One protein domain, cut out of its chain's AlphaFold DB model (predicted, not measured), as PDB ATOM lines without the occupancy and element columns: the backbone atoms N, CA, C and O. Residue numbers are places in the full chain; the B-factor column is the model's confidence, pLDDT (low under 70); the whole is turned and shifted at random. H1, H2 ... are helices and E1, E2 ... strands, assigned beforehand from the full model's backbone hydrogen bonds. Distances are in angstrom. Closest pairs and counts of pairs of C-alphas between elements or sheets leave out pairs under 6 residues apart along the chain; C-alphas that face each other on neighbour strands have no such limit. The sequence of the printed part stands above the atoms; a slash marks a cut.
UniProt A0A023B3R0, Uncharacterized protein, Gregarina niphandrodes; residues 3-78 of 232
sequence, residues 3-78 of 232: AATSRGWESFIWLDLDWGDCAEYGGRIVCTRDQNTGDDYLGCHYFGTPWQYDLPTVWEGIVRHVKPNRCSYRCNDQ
ATOM      1  N   ALA A   3      30.941 -18.011 135.769       54.81
ATOM      2  CA  ALA A   3      31.890 -16.999 135.327       54.81
ATOM      3  C   ALA A   3      33.294 -17.341 135.845       54.81
ATOM      4  O   ALA A   3      33.521 -17.409 137.050       54.81
ATOM      5  N   ALA A   4      34.246 -17.529 134.934       50.44
ATOM      6  CA  ALA A   4      35.631 -17.853 135.259       50.44
ATOM      7  C   ALA A   4      36.451 -16.560 135.444       50.44
ATOM      8  O   ALA A   4      37.256 -16.187 134.599       50.44
ATOM      9  N   THR A   5      36.203 -15.817 136.528       53.28
ATOM     10  CA  THR A   5      36.920 -14.555 136.810       53.28
ATOM     11  C   THR A   5      38.022 -14.743 137.851       53.28
ATOM     12  O   THR A   5      37.936 -15.628 138.697       53.28
ATOM     13  N   SER A   6      39.036 -13.869 137.849       44.56
ATOM     14  CA  SER A   6      40.105 -13.870 138.861       44.56
ATOM     15  C   SER A   6      39.602 -13.639 140.293       44.56
ATOM     16  O   SER A   6      40.225 -14.123 141.227       44.56
ATOM     17  N   ARG A   7      38.454 -12.971 140.484       44.75
ATOM     18  CA  ARG A   7      37.791 -12.841 141.800       44.75
ATOM     19  C   ARG A   7      37.078 -14.123 142.246       44.75
ATOM     20  O   ARG A   7      36.868 -14.326 143.435       44.75
ATOM     21  N   GLY A   8      36.757 -15.014 141.307       44.78
ATOM     22  CA  GLY A   8      36.234 -16.347 141.605       44.78
ATOM     23  C   GLY A   8      37.249 -17.294 142.245       44.78
ATOM     24  O   GLY A   8      36.879 -18.291 142.857       44.78
ATOM     25  N   TRP A   9      38.537 -16.961 142.129       43.34
ATOM     26  CA  TRP A   9      39.627 -17.660 142.804       43.34
ATOM     27  C   TRP A   9      39.688 -17.332 144.300       43.34
ATOM     28  O   TRP A   9      39.925 -18.220 145.109       43.34
ATOM     29  N   GLU A  10      39.408 -16.080 144.679       47.12
ATOM     30  CA  GLU A  10      39.352 -15.660 146.090       47.12
ATOM     31  C   GLU A  10      38.145 -16.254 146.840       47.12
ATOM     32  O   GLU A  10      38.063 -16.126 148.056       47.12
ATOM     33  N   SER A  11      37.215 -16.912 146.135       47.88
ATOM     34  CA  SER A  11      35.937 -17.396 146.679       47.88
ATOM     35  C   SER A  11      35.681 -18.897 146.501       47.88
ATOM     36  O   SER A  11      34.557 -19.327 146.711       47.88
ATOM     37  N   PHE A  12      36.688 -19.715 146.158       55.72
ATOM     38  CA  PHE A  12      36.520 -21.174 146.016       55.72
ATOM     39  C   PHE A  12      35.321 -21.583 145.135       55.72
ATOM     40  O   PHE A  12      34.629 -22.543 145.444       55.72
ATOM     41  N   ILE A  13      35.058 -20.896 144.018       57.84
ATOM     42  CA  ILE A  13      33.841 -21.123 143.208       57.84
ATOM     43  C   ILE A  13      33.667 -22.585 142.732       57.84
ATOM     44  O   ILE A  13      32.555 -23.001 142.425       57.84
ATOM     45  N   TRP A  14      34.728 -23.401 142.677       59.22
ATOM     46  CA  TRP A  14      34.598 -24.842 142.406       59.22
ATOM     47  C   TRP A  14      34.024 -25.655 143.574       59.22
ATOM     48  O   TRP A  14      33.531 -26.750 143.334       59.22
ATOM     49  N   LEU A  15      34.092 -25.166 144.818       60.09
ATOM     50  CA  LEU A  15      33.375 -25.751 145.957       60.09
ATOM     51  C   LEU A  15      31.859 -25.551 145.815       60.09
ATOM     52  O   LEU A  15      31.108 -26.408 146.262       60.09
ATOM     53  N   ASP A  16      31.423 -24.482 145.139       60.03
ATOM     54  CA  ASP A  16      30.009 -24.259 144.801       60.03
ATOM     55  C   ASP A  16      29.548 -25.091 143.590       60.03
ATOM     56  O   ASP A  16      28.355 -25.149 143.279       60.03
ATOM     57  N   LEU A  17      30.481 -25.708 142.855       65.69
ATOM     58  CA  LEU A  17      30.137 -26.648 141.796       65.69
ATOM     59  C   LEU A  17      29.825 -27.996 142.454       65.69
ATOM     60  O   LEU A  17      30.678 -28.582 143.114       65.69
ATOM     61  N   ASP A  18      28.626 -28.524 142.239       68.81
ATOM     62  CA  ASP A  18      28.278 -29.883 142.660       68.81
ATOM     63  C   ASP A  18      28.879 -30.905 141.677       68.81
ATOM     64  O   ASP A  18      28.217 -31.447 140.791       68.81
ATOM     65  N   TRP A  19      30.202 -31.070 141.728       77.94
ATOM     66  CA  TRP A  19      30.943 -31.987 140.857       77.94
ATOM     67  C   TRP A  19      31.197 -33.348 141.507       77.94
ATOM     68  O   TRP A  19      31.923 -34.162 140.932       77.94
ATOM     69  N   GLY A  20      30.584 -33.618 142.666       77.38
ATOM     70  CA  GLY A  20      30.662 -34.914 143.342       77.38
ATOM     71  C   GLY A  20      30.227 -36.069 142.437       77.38
ATOM     72  O   GLY A  20      30.860 -37.123 142.442       77.38
ATOM     73  N   ASP A  21      29.247 -35.831 141.564       81.25
ATOM     74  CA  ASP A  21      28.796 -36.789 140.545       81.25
ATOM     75  C   ASP A  21      29.894 -37.175 139.539       81.25
ATOM     76  O   ASP A  21      29.872 -38.260 138.963       81.25
ATOM     77  N   CYS A  22      30.892 -36.311 139.331       88.56
ATOM     78  CA  CYS A  22      32.015 -36.599 138.443       88.56
ATOM     79  C   CYS A  22      33.125 -37.399 139.137       88.56
ATOM     80  O   CYS A  22      34.125 -37.725 138.494       88.56
ATOM     81  N   ALA A  23      33.017 -37.676 140.441       84.12
ATOM     82  CA  ALA A  23      34.112 -38.268 141.200       84.12
ATOM     83  C   ALA A  23      34.504 -39.660 140.674       84.12
ATOM     84  O   ALA A  23      35.683 -40.005 140.636       84.12
ATOM     85  N   GLU A  24      33.544 -40.464 140.226       84.81
ATOM     86  CA  GLU A  24      33.854 -41.829 139.790       84.81
ATOM     87  C   GLU A  24      34.473 -41.883 138.387       84.81
ATOM     88  O   GLU A  24      35.428 -42.621 138.154       84.81
ATOM     89  N   TYR A  25      33.964 -41.068 137.462       91.81
ATOM     90  CA  TYR A  25      34.234 -41.210 136.024       91.81
ATOM     91  C   TYR A  25      34.971 -40.020 135.401       91.81
ATOM     92  O   TYR A  25      35.228 -39.997 134.192       91.81
ATOM     93  N   GLY A  26      35.319 -39.025 136.219       93.00
ATOM     94  CA  GLY A  26      35.899 -37.777 135.754       93.00
ATOM     95  C   GLY A  26      34.943 -37.014 134.839       93.00
ATOM     96  O   GLY A  26      33.716 -37.155 134.888       93.00
ATOM     97  N   GLY A  27      35.510 -36.172 133.985       93.62
ATOM     98  CA  GLY A  27      34.717 -35.386 133.057       93.62
ATOM     99  C   GLY A  27      35.545 -34.437 132.217       93.62
ATOM    100  O   GLY A  27      36.764 -34.562 132.083       93.62
ATOM    101  N   ARG A  28      34.859 -33.453 131.643       93.19
ATOM    102  CA  ARG A  28      35.490 -32.367 130.900       93.19
ATOM    103  C   ARG A  28      34.914 -31.016 131.256       93.19
ATOM    104  O   ARG A  28      33.707 -30.861 131.435       93.19
ATOM    105  N   ILE A  29      35.792 -30.031 131.297       90.44
ATOM    106  CA  ILE A  29      35.462 -28.617 131.344       90.44
ATOM    107  C   ILE A  29      35.459 -28.106 129.905       90.44
ATOM    108  O   ILE A  29      36.401 -28.332 129.148       90.44
ATOM    109  N   VAL A  30      34.389 -27.417 129.535       88.44
ATOM    110  CA  VAL A  30      34.209 -26.768 128.240       88.44
ATOM    111  C   VAL A  30      34.181 -25.267 128.480       88.44
ATOM    112  O   VAL A  30      33.343 -24.780 129.244       88.44
ATOM    113  N   CYS A  31      35.099 -24.538 127.851       85.06
ATOM    114  CA  CYS A  31      35.272 -23.102 128.043       85.06
ATOM    115  C   CYS A  31      35.240 -22.337 126.719       85.06
ATOM    116  O   CYS A  31      35.792 -22.793 125.723       85.06
ATOM    117  N   THR A  32      34.672 -21.131 126.732       81.12
ATOM    118  CA  THR A  32      34.730 -20.192 125.601       81.12
ATOM    119  C   THR A  32      35.948 -19.284 125.739       81.12
ATOM    120  O   THR A  32      36.094 -18.603 126.764       81.12
ATOM    121  N   ARG A  33      36.804 -19.245 124.713       65.56
ATOM    122  CA  ARG A  33      38.036 -18.439 124.724       65.56
ATOM    123  C   ARG A  33      37.800 -16.934 124.493       65.56
ATOM    124  O   ARG A  33      38.581 -16.145 124.999       65.56
ATOM    125  N   ASP A  34      36.697 -16.552 123.836       59.00
ATOM    126  CA  ASP A  34      36.312 -15.160 123.522       59.00
ATOM    127  C   ASP A  34      34.817 -14.881 123.804       59.00
ATOM    128  O   ASP A  34      34.107 -15.736 124.332       59.00
ATOM    129  N   GLN A  35      34.320 -13.667 123.513       52.59
ATOM    130  CA  GLN A  35      32.877 -13.338 123.565       52.59
ATOM    131  C   GLN A  35      32.054 -14.068 122.487       52.59
ATOM    132  O   GLN A  35      30.825 -14.074 122.546       52.59
ATOM    133  N   ASN A  36      32.728 -14.683 121.514       48.41
ATOM    134  CA  ASN A  36      32.098 -15.452 120.455       48.41
ATOM    135  C   ASN A  36      31.765 -16.862 120.949       48.41
ATOM    136  O   ASN A  36      32.622 -17.590 121.440       48.41
ATOM    137  N   THR A  37      30.501 -17.243 120.791       52.72
ATOM    138  CA  THR A  37      29.926 -18.513 121.254       52.72
ATOM    139  C   THR A  37      29.901 -19.593 120.168       52.72
ATOM    140  O   THR A  37      29.092 -20.510 120.253       52.72
ATOM    141  N   GLY A  38      30.708 -19.461 119.110       51.84
ATOM    142  CA  GLY A  38      30.819 -20.489 118.071       51.84
ATOM    143  C   GLY A  38      31.610 -21.701 118.568       51.84
ATOM    144  O   GLY A  38      32.589 -21.527 119.297       51.84
ATOM    145  N   ASP A  39      31.207 -22.906 118.161       54.00
ATOM    146  CA  ASP A  39      31.797 -24.175 118.624       54.00
ATOM    147  C   ASP A  39      33.307 -24.290 118.332       54.00
ATOM    148  O   ASP A  39      34.044 -24.885 119.117       54.00
ATOM    149  N   ASP A  40      33.794 -23.625 117.279       57.94
ATOM    150  CA  ASP A  40      35.215 -23.585 116.894       57.94
ATOM    151  C   ASP A  40      36.126 -22.880 117.924       57.94
ATOM    152  O   ASP A  40      37.353 -22.958 117.838       57.94
ATOM    153  N   TYR A  41      35.545 -22.194 118.915       61.59
ATOM    154  CA  TYR A  41      36.262 -21.471 119.975       61.59
ATOM    155  C   TYR A  41      36.150 -22.143 121.351       61.59
ATOM    156  O   TYR A  41      36.537 -21.545 122.367       61.59
ATOM    157  N   LEU A  42      35.616 -23.369 121.400       68.44
ATOM    158  CA  LEU A  42      35.478 -24.142 122.630       68.44
ATOM    159  C   LEU A  42      36.769 -24.901 122.953       68.44
ATOM    160  O   LEU A  42      37.222 -25.767 122.207       68.44
ATOM    161  N   GLY A  43      37.355 -24.594 124.109       79.75
ATOM    162  CA  GLY A  43      38.420 -25.391 124.709       79.75
ATOM    163  C   GLY A  43      37.829 -26.494 125.581       79.75
ATOM    164  O   GLY A  43      37.099 -26.195 126.526       79.75
ATOM    165  N   CYS A  44      38.152 -27.754 125.276       88.12
ATOM    166  CA  CYS A  44      37.793 -28.911 126.096       88.12
ATOM    167  C   CYS A  44      39.002 -29.373 126.916       88.12
ATOM    168  O   CYS A  44      40.057 -29.684 126.366       88.12
ATOM    169  N   HIS A  45      38.827 -29.451 128.230       90.50
ATOM    170  CA  HIS A  45      39.870 -29.809 129.182       90.50
ATOM    171  C   HIS A  45      39.364 -30.925 130.083       90.50
ATOM    172  O   HIS A  45      38.439 -30.730 130.869       90.50
ATOM    173  N   TYR A  46      39.946 -32.105 129.945       93.38
ATOM    174  CA  TYR A  46      39.524 -33.268 130.706       93.38
ATOM    175  C   TYR A  46      40.155 -33.310 132.099       93.38
ATOM    176  O   TYR A  46      41.266 -32.815 132.290       93.38
ATOM    177  N   PHE A  47      39.440 -33.908 133.047       93.56
ATOM    178  CA  PHE A  47      39.843 -34.049 134.443       93.56
ATOM    179  C   PHE A  47      39.350 -35.377 135.027       93.56
ATOM    180  O   PHE A  47      38.412 -35.983 134.502       93.56
ATOM    181  N   GLY A  48      39.938 -35.790 136.151       92.44
ATOM    182  CA  GLY A  48      39.660 -37.081 136.784       92.44
ATOM    183  C   GLY A  48      40.094 -38.241 135.891       92.44
ATOM    184  O   GLY A  48      40.761 -38.036 134.889       92.44
ATOM    185  N   THR A  49      39.739 -39.469 136.230       91.12
ATOM    186  CA  THR A  49      40.171 -40.666 135.504       91.12
ATOM    187  C   THR A  49      39.577 -40.708 134.081       91.12
ATOM    188  O   THR A  49      38.389 -40.421 133.909       91.12
ATOM    189  N   PRO A  50      40.362 -41.041 133.031       92.06
ATOM    190  CA  PRO A  50      41.736 -41.573 133.040       92.06
ATOM    191  C   PRO A  50      42.868 -40.525 132.978       92.06
ATOM    192  O   PRO A  50      43.967 -40.824 132.511       92.06
ATOM    193  N   TRP A  51      42.621 -39.276 133.361       92.69
ATOM    194  CA  TRP A  51      43.612 -38.199 133.359       92.69
ATOM    195  C   TRP A  51      44.294 -38.019 134.712       92.69
ATOM    196  O   TRP A  51      43.816 -38.451 135.760       92.69
ATOM    197  N   GLN A  52      45.439 -37.341 134.659       91.00
ATOM    198  CA  GLN A  52      46.298 -37.112 135.815       91.00
ATOM    199  C   GLN A  52      45.676 -36.160 136.832       91.00
ATOM    200  O   GLN A  52      45.850 -36.373 138.015       91.00
ATOM    201  N   TYR A  53      44.959 -35.123 136.408       90.81
ATOM    202  CA  TYR A  53      44.567 -34.028 137.298       90.81
ATOM    203  C   TYR A  53      43.065 -34.028 137.589       90.81
ATOM    204  O   TYR A  53      42.255 -34.262 136.692       90.81
ATOM    205  N   ASP A  54      42.693 -33.731 138.835       90.06
ATOM    206  CA  ASP A  54      41.296 -33.586 139.257       90.06
ATOM    207  C   ASP A  54      40.661 -32.268 138.776       90.06
ATOM    208  O   ASP A  54      41.340 -31.385 138.240       90.06
ATOM    209  N   LEU A  55      39.335 -32.135 138.938       89.25
ATOM    210  CA  LEU A  55      38.601 -30.948 138.483       89.25
ATOM    211  C   LEU A  55      39.190 -29.656 139.056       89.25
ATOM    212  O   LEU A  55      39.462 -28.760 138.253       89.25
ATOM    213  N   PRO A  56      39.419 -29.522 140.381       86.19
ATOM    214  CA  PRO A  56      39.957 -28.279 140.923       86.19
ATOM    215  C   PRO A  56      41.316 -27.914 140.317       86.19
ATOM    216  O   PRO A  56      41.527 -26.757 139.948       86.19
ATOM    217  N   THR A  57      42.205 -28.894 140.118       87.06
ATOM    218  CA  THR A  57      43.519 -28.666 139.499       87.06
ATOM    219  C   THR A  57      43.408 -28.203 138.046       87.06
ATOM    220  O   THR A  57      44.062 -27.239 137.639       87.06
ATOM    221  N   VAL A  58      42.578 -28.868 137.238       89.69
ATOM    222  CA  VAL A  58      42.399 -28.497 135.826       89.69
ATOM    223  C   VAL A  58      41.727 -27.128 135.715       89.69
ATOM    224  O   VAL A  58      42.146 -26.296 134.908       89.69
ATOM    225  N   TRP A  59      40.729 -26.860 136.556       86.19
ATOM    226  CA  TRP A  59      40.041 -25.574 136.612       86.19
ATOM    227  C   TRP A  59      40.998 -24.426 136.960       86.19
ATOM    228  O   TRP A  59      40.998 -23.398 136.279       86.19
ATOM    229  N   GLU A  60      41.864 -24.611 137.960       82.00
ATOM    230  CA  GLU A  60      42.926 -23.661 138.320       82.00
ATOM    231  C   GLU A  60      43.828 -23.347 137.117       82.00
ATOM    232  O   GLU A  60      44.064 -22.175 136.798       82.00
ATOM    233  N   GLY A  61      44.292 -24.382 136.409       84.19
ATOM    234  CA  GLY A  61      45.134 -24.228 135.223       84.19
ATOM    235  C   GLY A  61      44.450 -23.425 134.112       84.19
ATOM    236  O   GLY A  61      45.043 -22.503 133.543       84.19
ATOM    237  N   ILE A  62      43.176 -23.713 133.844       84.56
ATOM    238  CA  ILE A  62      42.367 -22.983 132.862       84.56
ATOM    239  C   ILE A  62      42.253 -21.505 133.246       84.56
ATOM    240  O   ILE A  62      42.551 -20.630 132.431       84.56
ATOM    241  N   VAL A  63      41.846 -21.196 134.478       79.00
ATOM    242  CA  VAL A  63      41.638 -19.805 134.912       79.00
ATOM    243  C   VAL A  63      42.937 -19.004 134.831       79.00
ATOM    244  O   VAL A  63      42.934 -17.872 134.346       79.00
ATOM    245  N   ARG A  64      44.064 -19.588 135.255       79.19
ATOM    246  CA  ARG A  64      45.358 -18.892 135.275       79.19
ATOM    247  C   ARG A  64      45.933 -18.653 133.885       79.19
ATOM    248  O   ARG A  64      46.458 -17.567 133.624       79.19
ATOM    249  N   HIS A  65      45.846 -19.649 133.009       79.25
ATOM    250  CA  HIS A  65      46.583 -19.646 131.745       79.25
ATOM    251  C   HIS A  65      45.708 -19.395 130.520       79.25
ATOM    252  O   HIS A  65      46.153 -18.733 129.584       79.25
ATOM    253  N   VAL A  66      44.470 -19.892 130.520       78.12
ATOM    254  CA  VAL A  66      43.523 -19.711 129.410       78.12
ATOM    255  C   VAL A  66      42.696 -18.439 129.598       78.12
ATOM    256  O   VAL A  66      42.394 -17.783 128.606       78.12
ATOM    257  N   LYS A  67      42.382 -18.069 130.851       74.50
ATOM    258  CA  LYS A  67      41.563 -16.896 131.220       74.50
ATOM    259  C   LYS A  67      40.234 -16.821 130.441       74.50
ATOM    260  O   LYS A  67      39.968 -15.816 129.783       74.50
ATOM    261  N   PRO A  68      39.407 -17.882 130.462       74.44
ATOM    262  CA  PRO A  68      38.181 -17.920 129.674       74.44
ATOM    263  C   PRO A  68      37.106 -16.987 130.241       74.44
ATOM    264  O   PRO A  68      37.081 -16.694 131.433       74.44
ATOM    265  N   ASN A  69      36.149 -16.584 129.403       71.88
ATOM    266  CA  ASN A  69      35.013 -15.771 129.859       71.88
ATOM    267  C   ASN A  69      33.965 -16.603 130.613       71.88
ATOM    268  O   ASN A  69      33.366 -16.145 131.591       71.88
ATOM    269  N   ARG A  70      33.705 -17.823 130.133       76.38
ATOM    270  CA  ARG A  70      32.692 -18.741 130.665       76.38
ATOM    271  C   ARG A  70      33.166 -20.174 130.528       76.38
ATOM    272  O   ARG A  70      33.750 -20.534 129.506       76.38
ATOM    273  N   CYS A  71      32.839 -20.979 131.532       82.50
ATOM    274  CA  CYS A  71      33.036 -22.419 131.496       82.50
ATOM    275  C   CYS A  71      31.809 -23.159 132.043       82.50
ATOM    276  O   CYS A  71      30.991 -22.631 132.810       82.50
ATOM    277  N   SER A  72      31.704 -24.417 131.643       85.44
ATOM    278  CA  SER A  72      30.826 -25.429 132.224       85.44
ATOM    279  C   SER A  72      31.586 -26.742 132.314       85.44
ATOM    280  O   SER A  72      32.510 -26.956 131.537       85.44
ATOM    281  N   TYR A  73      31.185 -27.630 133.214       87.75
ATOM    282  CA  TYR A  73      31.699 -28.993 133.253       87.75
ATOM    283  C   TYR A  73      30.609 -29.982 132.845       87.75
ATOM    284  O   TYR A  73      29.417 -29.673 132.883       87.75
ATOM    285  N   ARG A  74      31.040 -31.168 132.430       90.56
ATOM    286  CA  ARG A  74      30.190 -32.329 132.193       90.56
ATOM    287  C   ARG A  74      30.916 -33.560 132.716       90.56
ATOM    288  O   ARG A  74      32.057 -33.787 132.313       90.56
ATOM    289  N   CYS A  75      30.260 -34.319 133.588       91.88
ATOM    290  CA  CYS A  75      30.757 -35.618 134.025       91.88
ATOM    291  C   CYS A  75      30.650 -36.631 132.882       91.88
ATOM    292  O   CYS A  75      29.733 -36.544 132.054       91.88
ATOM    293  N   ASN A  76      31.578 -37.579 132.839       94.06
ATOM    294  CA  ASN A  76      31.434 -38.743 131.974       94.06
ATOM    295  C   ASN A  76      30.436 -39.722 132.601       94.06
ATOM    296  O   ASN A  76      30.321 -39.801 133.824       94.06
ATOM    297  N   ASP A  77      29.733 -40.471 131.759       94.56
ATOM    298  CA  ASP A  77      29.080 -41.700 132.199       94.56
ATOM    299  C   ASP A  77      30.088 -42.862 132.196       94.56
ATOM    300  O   ASP A  77      31.244 -42.714 131.782       94.56
ATOM    301  N   GLN A  78      29.648 -44.015 132.697       94.44
ATOM    302  CA  GLN A  78      30.489 -45.200 132.813       94.44
ATOM    303  C   GLN A  78      31.017 -45.679 131.452       94.44
ATOM    304  O   GLN A  78      32.192 -46.027 131.353       94.44
TER     305      GLN A  78
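AT A GLANCE: This is residues 3 to 78 of the 232 residues of an uncharacterized protein of Gregarina niphandrodes (UniProt A0A023B3R0). This small domain with little regular structure is a three-stranded antiparallel sheet with helix H1 along one face and the unnamed stretch 3 to 26 beside H1 on that side. The printed 76 residues hold E1, E2, H1, E3 along the chain; the sheet's order is E2, E1, E3. The class is mixed, with 30 residues in named elements. It is compact, radius of gyration of the C-alphas 12.0 A, spanning 33 by 30 by 19 A.

HOW THE PARTS SIT: E1, residues 27 to 32, and E2, residues 42 to 47, form an antiparallel hairpin; N 29 and O 45, 2.8 A, are within hydrogen-bond range. H1, residues 55 to 66, is on the sheet over E2 and E1, height 9.3 A, making two layers; C-alphas 47 and 55 are the closest of E2 and H1, 5.2 A. Every O i to N i+4 pair in H1 is within hydrogen-bond range. E3, residues 70 to 75, is antiparallel to E1, with N 30 and O 72, 2.8 A, within hydrogen-bond range. E2, H1 and E3 form a split strand-helix-strand unit, two strands that run the same way in one sheet with a helix between them along the chain and E1 between them in the sheet; its crossover is right-handed.

IN THESE COORDINATES: E1 begins at C-alpha 27 (34.717, -35.386, 133.057) and measures 16.9 A, E2 16.0 A, H1 15.3 A. E3, 17.3 A, ends at C-alpha 75 (30.757, -35.618, 134.025).

THE WHOLE: The farthest C-alphas, Arg 7 and Gln 78, are 34.4 A apart. The printed part has no cut; no link between named elements is long. Residues 3 to 18 and 33 to 42 have pLDDT under 70.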